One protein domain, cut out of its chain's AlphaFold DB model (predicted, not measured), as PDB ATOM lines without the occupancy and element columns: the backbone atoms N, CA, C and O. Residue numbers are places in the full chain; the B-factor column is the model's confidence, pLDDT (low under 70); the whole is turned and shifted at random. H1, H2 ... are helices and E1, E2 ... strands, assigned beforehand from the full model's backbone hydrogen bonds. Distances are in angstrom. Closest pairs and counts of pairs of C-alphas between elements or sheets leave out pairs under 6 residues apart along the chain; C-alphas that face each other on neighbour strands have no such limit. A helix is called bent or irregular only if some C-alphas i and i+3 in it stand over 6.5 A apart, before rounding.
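AT A GLANCE: This is residues 9 to 78 of the 242 residues of an uncharacterized protein of Deltaproteobacteria bacterium GWA2_45_12 (UniProt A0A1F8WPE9). Two pairs of helices and one short two-strand ladder make a triangle: the helical hairpin of H2 and H3 at one corner, the antiparallel ladder of E1 and E2 at another, and H4 with H1 packed on it at the third. H4, the longest helix, leads from the ladder back towards the hairpin, and the loops round Lys 20 and Gly 43 mark the two far ends of the whole. The printed part has 70 residues, with four named helices and two named strands in the order H1, E1, H2, H3, E2, H4; the class is mostly helix. The whole is compact, with a radius of gyration of the C-alphas of 11.6 A and spans of 35 by 29 by 18 A.

HOW THE PARTS SIT: H1, residues 9 to 15, touches H4, residues 68 to 77, where the closest C-alphas, those of Met 9 and Leu 72, are 6.1 A apart. Their lines stand at a steep tilt of 50 degrees, and they run opposite ways. E1, residues 24 to 26, is the antiparallel neighbour of E2, residues 64 to 66, with 159 degrees between their directions. N 24 and O 66 are 2.9 A apart and N 64 and O 26 are 2.8 A apart, both within hydrogen-bond range. H2, residues 30 to 36, and H3, residues 47 to 52, form a helical hairpin. They touch, with the C-alphas of Ile 31 and Ile 51 closest at 6.8 A, and run opposite ways at a shallow tilt of 33 degrees, only just short of steep. H3 and H4 are close but not clearly touching, their closest C-alphas being those of Trp 50 and Phe 77 at 7.7 A. H1 and H2 are apart, as are H2 and H4. In H2 and H3 every O i to N i+4 pair is within hydrogen-bond range; in H1 2 of 3 are, and in H4 2 of 6, beside 6 of 7 O i to N i+3 pairs.

IN THESE COORDINATES: H1 begins at C-alpha 9 (39.511, 3.671, 39.329) and is 10.1 A long. E1 measures 6.5 A, H2 9.8 A, H3 8.6 A and E2 6.6 A from first to last C-alpha. H2 begins at C-alpha 30 (49.332, 1.695, 25.701). H4 is 15.8 A long and ends at C-alpha 77 (47.812, -3.558, 40.284); it is irregular, but only just, with C-alphas 73 and 76 6.8 A apart.

THE WHOLE: The two C-alphas farthest apart, those of Lys 20 and Gly 43, are 35.6 A from each other. The printed part has no cut. The link from H3 to E2, 11 residues, is long. The mean pLDDT of the printed part is 93.5, and no printed residue is under 70.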
ATOM      1  N   MET A   9      39.698   4.409  40.580       90.81
ATOM      2  CA  MET A   9      39.511   3.671  39.329       90.81
ATOM      3  C   MET A   9      38.204   4.071  38.654       90.81
ATOM      4  O   MET A   9      38.198   4.284  37.445       90.81
ATOM      5  N   GLU A  10      37.125   4.271  39.409       93.62
ATOM      6  CA  GLU A  10      35.883   4.822  38.858       93.62
ATOM      7  C   GLU A  10      36.070   6.239  38.309       93.62
ATOM      8  O   GLU A  10      35.647   6.529  37.188       93.62
ATOM      9  N   TYR A  11      36.785   7.094  39.042       91.19
ATOM     10  CA  TYR A  11      37.116   8.449  38.600       91.19
ATOM     11  C   TYR A  11      37.872   8.453  37.262       91.19
ATOM     12  O   TYR A  11      37.617   9.303  36.399       91.19
ATOM     13  N   ILE A  12      38.815   7.520  37.089       91.38
ATOM     14  CA  ILE A  12      39.561   7.349  35.838       91.38
ATOM     15  C   ILE A  12      38.647   6.795  34.747       91.38
ATOM     16  O   ILE A  12      38.619   7.355  33.650       91.38
ATOM     17  N   TRP A  13      37.870   5.748  35.048       93.88
ATOM     18  CA  TRP A  13      36.924   5.151  34.107       93.88
ATOM     19  C   TRP A  13      36.024   6.218  33.497       93.88
ATOM     20  O   TRP A  13      35.887   6.260  32.285       93.88
ATOM     21  N   GLU A  14      35.463   7.126  34.294       93.56
ATOM     22  CA  GLU A  14      34.584   8.199  33.814       93.56
ATOM     23  C   GLU A  14      35.244   9.140  32.799       93.56
ATOM     24  O   GLU A  14      34.556   9.659  31.921       93.56
ATOM     25  N   ARG A  15      36.569   9.306  32.851       91.81
ATOM     26  CA  ARG A  15      37.315  10.299  32.058       91.81
ATOM     27  C   ARG A  15      38.032   9.736  30.840       91.81
ATOM     28  O   ARG A  15      38.303  10.495  29.915       91.81
ATOM     29  N   ILE A  16      38.327   8.438  30.814       92.44
ATOM     30  CA  ILE A  16      38.948   7.811  29.640       92.44
ATOM     31  C   ILE A  16      37.945   7.809  28.470       92.44
ATOM     32  O   ILE A  16      36.771   7.512  28.695       92.44
ATOM     33  N   PRO A  17      38.344   8.134  27.228       92.88
ATOM     34  CA  PRO A  17      37.478   7.989  26.058       92.88
ATOM     35  C   PRO A  17      37.000   6.542  25.872       92.88
ATOM     36  O   PRO A  17      37.775   5.604  26.039       92.88
ATOM     37  N   LYS A  18      35.727   6.357  25.511       95.56
ATOM     38  CA  LYS A  18      35.159   5.032  25.222       95.56
ATOM     39  C   LYS A  18      34.794   4.910  23.752       95.56
ATOM     40  O   LYS A  18      34.505   5.907  23.089       95.56
ATOM     41  N   THR A  19      34.761   3.675  23.267       94.62
ATOM     42  CA  THR A  19      34.138   3.323  21.992       94.62
ATOM     43  C   THR A  19      32.625   3.562  22.047       94.62
ATOM     44  O   THR A  19      32.055   3.847  23.105       94.62
ATOM     45  N   LYS A  20      31.947   3.413  20.902       93.12
ATOM     46  CA  LYS A  20      30.478   3.508  20.818       93.12
ATOM     47  C   LYS A  20      29.766   2.520  21.749       93.12
ATOM     48  O   LYS A  20      28.706   2.845  22.268       93.12
ATOM     49  N   ASP A  21      30.392   1.375  22.012       93.31
ATOM     50  CA  ASP A  21      29.871   0.315  22.881       93.31
ATOM     51  C   ASP A  21      30.220   0.528  24.366       93.31
ATOM     52  O   ASP A  21      29.982  -0.340  25.203       93.31
ATOM     53  N   GLY A  22      30.821   1.671  24.716       93.81
ATOM     54  CA  GLY A  22      31.181   1.994  26.096       93.81
ATOM     55  C   GLY A  22      32.416   1.251  26.618       93.81
ATOM     56  O   GLY A  22      32.606   1.185  27.832       93.81
ATOM     57  N   LEU A  23      33.256   0.703  25.734       96.06
ATOM     58  CA  LEU A  23      34.493  -0.003  26.088       96.06
ATOM     59  C   LEU A  23      35.712   0.918  25.989       96.06
ATOM     60  O   LEU A  23      35.719   1.866  25.205       96.06
ATOM     61  N   ILE A  24      36.768   0.616  26.740       96.06
ATOM     62  CA  ILE A  24      38.085   1.229  26.528       96.06
ATOM     63  C   ILE A  24      38.826   0.428  25.461       96.06
ATOM     64  O   ILE A  24      38.900  -0.798  25.558       96.06
ATOM     65  N   HIS A  25      39.390   1.127  24.476       96.19
ATOM     66  CA  HIS A  25      40.261   0.554  23.453       96.19
ATOM     67  C   HIS A  25      41.705   0.966  23.722       96.19
ATOM     68  O   HIS A  25      42.010   2.156  23.718       96.19
ATOM     69  N   TYR A  26      42.567  -0.018  23.974       95.69
ATOM     70  CA  TYR A  26      44.007   0.179  24.119       95.69
ATOM     71  C   TYR A  26      44.754  -0.433  22.938       95.69
ATOM     72  O   TYR A  26      44.473  -1.556  22.511       95.69
ATOM     73  N   LEU A  27      45.746   0.292  22.445       95.56
ATOM     74  CA  LEU A  27      46.714  -0.178  21.466       95.56
ATOM     75  C   LEU A  27      47.837  -0.973  22.156       95.56
ATOM     76  O   LEU A  27      48.063  -0.810  23.358       95.56
ATOM     77  N   PRO A  28      48.606  -1.792  21.410       92.50
ATOM     78  CA  PRO A  28      49.736  -2.544  21.963       92.50
ATOM     79  C   PRO A  28      50.729  -1.702  22.775       92.50
ATOM     80  O   PRO A  28      51.267  -2.179  23.771       92.50
ATOM     81  N   GLY A  29      50.958  -0.448  22.369       93.56
ATOM     82  CA  GLY A  29      51.856   0.481  23.059       93.56
ATOM     83  C   GLY A  29      51.284   1.088  24.345       93.56
ATOM     84  O   GLY A  29      52.052   1.529  25.197       93.56
ATOM     85  N   ASP A  30      49.963   1.073  24.533       94.44
ATOM     86  CA  ASP A  30      49.332   1.695  25.701       94.44
ATOM     87  C   ASP A  30      49.579   0.880  26.975       94.44
ATOM     88  O   ASP A  30      49.770   1.439  28.053       94.44
ATOM     89  N   ILE A  31      49.638  -0.450  26.861       94.12
ATOM     90  CA  ILE A  31      49.876  -1.346  28.000       94.12
ATOM     91  C   ILE A  31      51.242  -1.087  28.661       94.12
ATOM     92  O   ILE A  31      51.260  -0.817  29.868       94.12
ATOM     93  N   PRO A  32      52.381  -1.107  27.936       94.38
ATOM     94  CA  PRO A  32      53.666  -0.738  28.524       94.38
ATOM     95  C   PRO A  32      53.702   0.737  28.941       94.38
ATOM     96  O   PRO A  32      54.249   1.050  29.997       94.38
ATOM     97  N   TYR A  33      53.049   1.638  28.198       94.00
ATOM     98  CA  TYR A  33      52.967   3.050  28.574       94.00
ATOM     99  C   TYR A  33      52.334   3.252  29.961       94.00
ATOM    100  O   TYR A  33      52.879   3.995  30.778       94.00
ATOM    101  N   LEU A  34      51.225   2.572  30.271       93.38
ATOM    102  CA  LEU A  34      50.572   2.656  31.584       93.38
ATOM    103  C   LEU A  34      51.512   2.217  32.717       93.38
ATOM    104  O   LEU A  34      51.561   2.863  33.768       93.38
ATOM    105  N   TYR A  35      52.292   1.158  32.490       94.19
ATOM    106  CA  TYR A  35      53.286   0.680  33.449       94.19
ATOM    107  C   TYR A  35      54.381   1.728  33.688       94.19
ATOM    108  O   TYR A  35      54.662   2.106  34.825       94.19
ATOM    109  N   GLU A  36      54.960   2.253  32.609       92.44
ATOM    110  CA  GLU A  36      56.084   3.194  32.656       92.44
ATOM    111  C   GLU A  36      55.711   4.602  33.139       92.44
ATOM    112  O   GLU A  36      56.601   5.382  33.500       92.44
ATOM    113  N   ASN A  37      54.417   4.927  33.176       91.25
ATOM    114  CA  ASN A  37      53.893   6.228  33.598       91.25
ATOM    115  C   ASN A  37      53.123   6.168  34.924       91.25
ATOM    116  O   ASN A  37      52.353   7.073  35.240       91.25
ATOM    117  N   GLY A  38      53.351   5.124  35.724       90.38
ATOM    118  CA  GLY A  38      52.948   5.098  37.131       90.38
ATOM    119  C   GLY A  38      51.482   4.762  37.378       90.38
ATOM    120  O   GLY A  38      50.987   5.008  38.479       90.38
ATOM    121  N   PHE A  39      50.778   4.187  36.397       91.94
ATOM    122  CA  PHE A  39      49.462   3.596  36.653       91.94
ATOM    123  C   PHE A  39      49.583   2.396  37.604       91.94
ATOM    124  O   PHE A  39      48.763   2.231  38.506       91.94
ATOM    125  N   VAL A  40      50.632   1.596  37.405       93.19
ATOM    126  CA  VAL A  40      50.913   0.343  38.113       93.19
ATOM    127  C   VAL A  40      51.867   0.580  39.286       93.19
ATOM    128  O   VAL A  40      52.787   1.394  39.200       93.19
ATOM    129  N   ASP A  41      51.681  -0.164  40.378       91.62
ATOM    130  CA  ASP A  41      52.656  -0.262  41.463       91.62
ATOM    131  C   ASP A  41      53.864  -1.103  41.030       91.62
ATOM    132  O   ASP A  41      53.940  -2.317  41.246       91.62
ATOM    133  N   THR A  42      54.839  -0.437  40.417       90.50
ATOM    134  CA  THR A  42      56.057  -1.077  39.905       90.50
ATOM    135  C   THR A  42      56.980  -1.609  41.004       90.50
ATOM    136  O   THR A  42      57.958  -2.280  40.693       90.50
ATOM    137  N   GLY A  43      56.701  -1.327  42.284       85.56
ATOM    138  CA  GLY A  43      57.408  -1.947  43.408       85.56
ATOM    139  C   GLY A  43      56.936  -3.374  43.707       85.56
ATOM    140  O   GLY A  43      57.671  -4.141  44.324       85.56
ATOM    141  N   ARG A  44      55.721  -3.734  43.269       90.25
ATOM    142  CA  ARG A  44      55.097  -5.046  43.521       90.25
ATOM    143  C   ARG A  44      54.856  -5.857  42.256       90.25
ATOM    144  O   ARG A  44      54.822  -7.081  42.327       90.25
ATOM    145  N   VAL A  45      54.646  -5.182  41.129       93.62
ATOM    146  CA  VAL A  45      54.203  -5.793  39.874       93.62
ATOM    147  C   VAL A  45      55.299  -5.652  38.830       93.62
ATOM    148  O   VAL A  45      55.769  -4.544  38.561       93.62
ATOM    149  N   THR A  46      55.694  -6.760  38.209       93.69
ATOM    150  CA  THR A  46      56.652  -6.744  37.097       93.69
ATOM    151  C   THR A  46      55.970  -6.374  35.775       93.69
ATOM    152  O   THR A  46      54.756  -6.567  35.632       93.69
ATOM    153  N   PRO A  47      56.719  -5.895  34.764       93.38
ATOM    154  CA  PRO A  47      56.153  -5.631  33.442       93.38
ATOM    155  C   PRO A  47      55.451  -6.859  32.844       93.38
ATOM    156  O   PRO A  47      54.394  -6.736  32.234       93.38
ATOM    157  N   GLN A  48      56.000  -8.058  33.059       94.81
ATOM    158  CA  GLN A  48      55.446  -9.309  32.537       94.81
ATOM    159  C   GLN A  48      54.115  -9.665  33.204       94.81
ATOM    160  O   GLN A  48      53.169 -10.021  32.505       94.81
ATOM    161  N   GLN A  49      54.018  -9.524  34.531       95.50
ATOM    162  CA  GLN A  49      52.762  -9.734  35.261       95.50
ATOM    163  C   GLN A  49      51.677  -8.764  34.788       95.50
ATOM    164  O   GLN A  49      50.522  -9.156  34.622       95.50
ATOM    165  N   TRP A  50      52.055  -7.509  34.536       95.50
ATOM    166  CA  TRP A  50      51.142  -6.504  34.007       95.50
ATOM    167  C   TRP A  50      50.649  -6.849  32.600       95.50
ATOM    168  O   TRP A  50      49.446  -6.845  32.366       95.50
ATOM    169  N   ILE A  51      51.545  -7.215  31.681       94.19
ATOM    170  CA  ILE A  51      51.169  -7.622  30.317       94.19
ATOM    171  C   ILE A  51      50.240  -8.841  30.353       94.19
ATOM    172  O   ILE A  51      49.215  -8.864  29.673       94.19
ATOM    173  N   GLN A  52      50.552  -9.828  31.195       94.44
ATOM    174  CA  GLN A  52      49.749 -11.040  31.335       94.44
ATOM    175  C   GLN A  52      48.312 -10.747  31.797       94.44
ATOM    176  O   GLN A  52      47.386 -11.440  31.378       94.44
ATOM    177  N   ALA A  53      48.101  -9.696  32.597       94.25
ATOM    178  CA  ALA A  53      46.768  -9.281  33.036       94.25
ATOM    179  C   ALA A  53      45.853  -8.822  31.883       94.25
ATOM    180  O   ALA A  53      44.634  -8.797  32.053       94.25
ATOM    181  N   PHE A  54      46.422  -8.481  30.721       94.38
ATOM    182  CA  PHE A  54      45.682  -8.041  29.536       94.38
ATOM    183  C   PHE A  54      45.496  -9.125  28.477       94.38
ATOM    184  O   PHE A  54      44.714  -8.920  27.548       94.38
ATOM    185  N   GLU A  55      46.166 -10.273  28.591       91.69
ATOM    186  CA  GLU A  55      46.173 -11.281  27.522       91.69
ATOM    187  C   GLU A  55      44.762 -11.808  27.213       91.69
ATOM    188  O   GLU A  55      44.407 -12.009  26.056       91.69
ATOM    189  N   SER A  56      43.902 -11.919  28.231       90.31
ATOM    190  CA  SER A  56      42.498 -12.334  28.080       90.31
ATOM    191  C   SER A  56      41.594 -11.296  27.397       90.31
ATOM    192  O   SER A  56      40.437 -11.589  27.089       90.31
ATOM    193  N   TYR A  57      42.089 -10.078  27.168       92.38
ATOM    194  CA  TYR A  57      41.356  -8.974  26.533       92.38
ATOM    195  C   TYR A  57      41.874  -8.641  25.133       92.38
ATOM    196  O   TYR A  57      41.320  -7.763  24.460       92.38
ATOM    197  N   LYS A  58      42.932  -9.332  24.707       94.94
ATOM    198  CA  LYS A  58      43.606  -9.125  23.435       94.94
ATOM    199  C   LYS A  58      42.720  -9.561  22.273       94.94
ATOM    200  O   LYS A  58      42.100 -10.622  22.296       94.94
ATOM    201  N   GLN A  59      42.660  -8.715  21.260       94.94
ATOM    202  CA  GLN A  59      41.956  -8.944  20.010       94.94
ATOM    203  C   GLN A  59      42.910  -9.556  18.972       94.94
ATOM    204  O   GLN A  59      44.128  -9.576  19.153       94.94
ATOM    205  N   ALA A  60      42.359 -10.039  17.856       94.69
ATOM    206  CA  ALA A  60      43.147 -10.644  16.779       94.69
ATOM    207  C   ALA A  60      44.168  -9.675  16.147       94.69
ATOM    208  O   ALA A  60      45.214 -10.111  15.676       94.69
ATOM    209  N   ASP A  61      43.886  -8.370  16.169       93.25
ATOM    210  CA  ASP A  61      44.773  -7.309  15.673       93.25
ATOM    211  C   ASP A  61      45.842  -6.870  16.696       93.25
ATOM    212  O   ASP A  61      46.648  -5.982  16.420       93.25
ATOM    213  N   GLY A  62      45.860  -7.488  17.883       93.38
ATOM    214  CA  GLY A  62      46.773  -7.165  18.976       93.38
ATOM    215  C   GLY A  62      46.327  -6.004  19.868       93.38
ATOM    216  O   GLY A  62      47.008  -5.730  20.856       93.38
ATOM    217  N   SER A  63      45.208  -5.341  19.571       95.88
ATOM    218  CA  SER A  63      44.616  -4.336  20.461       95.88
ATOM    219  C   SER A  63      43.875  -4.981  21.637       95.88
ATOM    220  O   SER A  63      43.711  -6.199  21.694       95.88
ATOM    221  N   TYR A  64      43.425  -4.175  22.598       96.19
ATOM    222  CA  TYR A  64      42.730  -4.652  23.793       96.19
ATOM    223  C   TYR A  64      41.417  -3.899  23.997       96.19
ATOM    224  O   TYR A  64      41.375  -2.672  23.892       96.19
ATOM    225  N   LEU A  65      40.352  -4.631  24.337       96.19
ATOM    226  CA  LEU A  65      39.036  -4.064  24.644       96.19
ATOM    227  C   LEU A  65      38.600  -4.415  26.066       96.19
ATOM    228  O   LEU A  65      38.460  -5.589  26.422       96.19
ATOM    229  N   LEU A  66      38.365  -3.388  26.883       96.44
ATOM    230  CA  LEU A  66      38.007  -3.547  28.292       96.44
ATOM    231  C   LEU A  66      36.626  -2.956  28.582       96.44
ATOM    232  O   LEU A  66      36.360  -1.785  28.312       96.44
ATOM    233  N   SER A  67      35.762  -3.769  29.195       95.94
ATOM    234  CA  SER A  67      34.535  -3.295  29.838       95.94
ATOM    235  C   SER A  67      34.848  -2.606  31.167       95.94
ATOM    236  O   SER A  67      35.956  -2.734  31.696       95.94
ATOM    237  N   LYS A  68      33.855  -1.921  31.748       95.56
ATOM    238  CA  LYS A  68      33.995  -1.283  33.066       95.56
ATOM    239  C   LYS A  68      34.465  -2.278  34.123       95.56
ATOM    240  O   LYS A  68      35.431  -2.014  34.825       95.56
ATOM    241  N   GLU A  69      33.817  -3.433  34.203       95.00
ATOM    242  CA  GLU A  69      34.129  -4.478  35.186       95.00
ATOM    243  C   GLU A  69      35.573  -4.973  35.052       95.00
ATOM    244  O   GLU A  69      36.297  -5.058  36.044       95.00
ATOM    245  N   LYS A  70      36.024  -5.216  33.814       93.88
ATOM    246  CA  LYS A  70      37.404  -5.625  33.516       93.88
ATOM    247  C   LYS A  70      38.411  -4.529  33.840       93.88
ATOM    248  O   LYS A  70      39.487  -4.816  34.339       93.88
ATOM    249  N   PHE A  71      38.076  -3.271  33.572       94.75
ATOM    250  CA  PHE A  71      38.945  -2.157  33.934       94.75
ATOM    251  C   PHE A  71      39.064  -2.017  35.455       94.75
ATOM    252  O   PHE A  71      40.167  -1.877  35.977       94.75
ATOM    253  N   LEU A  72      37.949  -2.100  36.184       94.12
ATOM    254  CA  LEU A  72      37.946  -2.002  37.643       94.12
ATOM    255  C   LEU A  72      38.659  -3.183  38.315       94.12
ATOM    256  O   LEU A  72      39.257  -2.989  39.372       94.12
ATOM    257  N   SER A  73      38.671  -4.377  37.710       93.62
ATOM    258  CA  SER A  73      39.425  -5.518  38.253       93.62
ATOM    259  C   SER A  73      40.942  -5.289  38.248       93.62
ATOM    260  O   SER A  73      41.644  -5.847  39.090       93.62
ATOM    261  N   LEU A  74      41.453  -4.387  37.398       93.12
ATOM    262  CA  LEU A  74      42.864  -3.984  37.391       93.12
ATOM    263  C   LEU A  74      43.275  -3.162  38.624       93.12
ATOM    264  O   LEU A  74      44.460  -2.868  38.786       93.12
ATOM    265  N   ARG A  75      42.332  -2.798  39.510       92.25
ATOM    266  CA  ARG A  75      42.609  -2.056  40.754       92.25
ATOM    267  C   ARG A  75      43.724  -2.710  41.575       92.25
ATOM    268  O   ARG A  75      44.562  -1.998  42.115       92.25
ATOM    269  N   VAL A  76      43.794  -4.043  41.580       92.75
ATOM    270  CA  VAL A  76      44.799  -4.823  42.325       92.75
ATOM    271  C   VAL A  76      46.252  -4.505  41.948       92.75
ATOM    272  O   VAL A  76      47.158  -4.776  42.733       92.75
ATOM    273  N   PHE A  77      46.482  -3.934  40.763       93.62
ATOM    274  CA  PHE A  77      47.812  -3.558  40.284       93.62
ATOM    275  C   PHE A  77      48.194  -2.118  40.637       93.62
ATOM    276  O   PHE A  77      49.333  -1.721  40.393       93.62
ATOM    277  N   ARG A  78      47.271  -1.313  41.179       90.50
ATOM    278  CA  ARG A  78      47.547   0.076  41.550       90.50
ATOM    279  C   ARG A  78      48.147   0.177  42.942       90.50
ATOM    280  O   ARG A  78      47.902  -0.636  43.828       90.50
TER     281      ARG A  78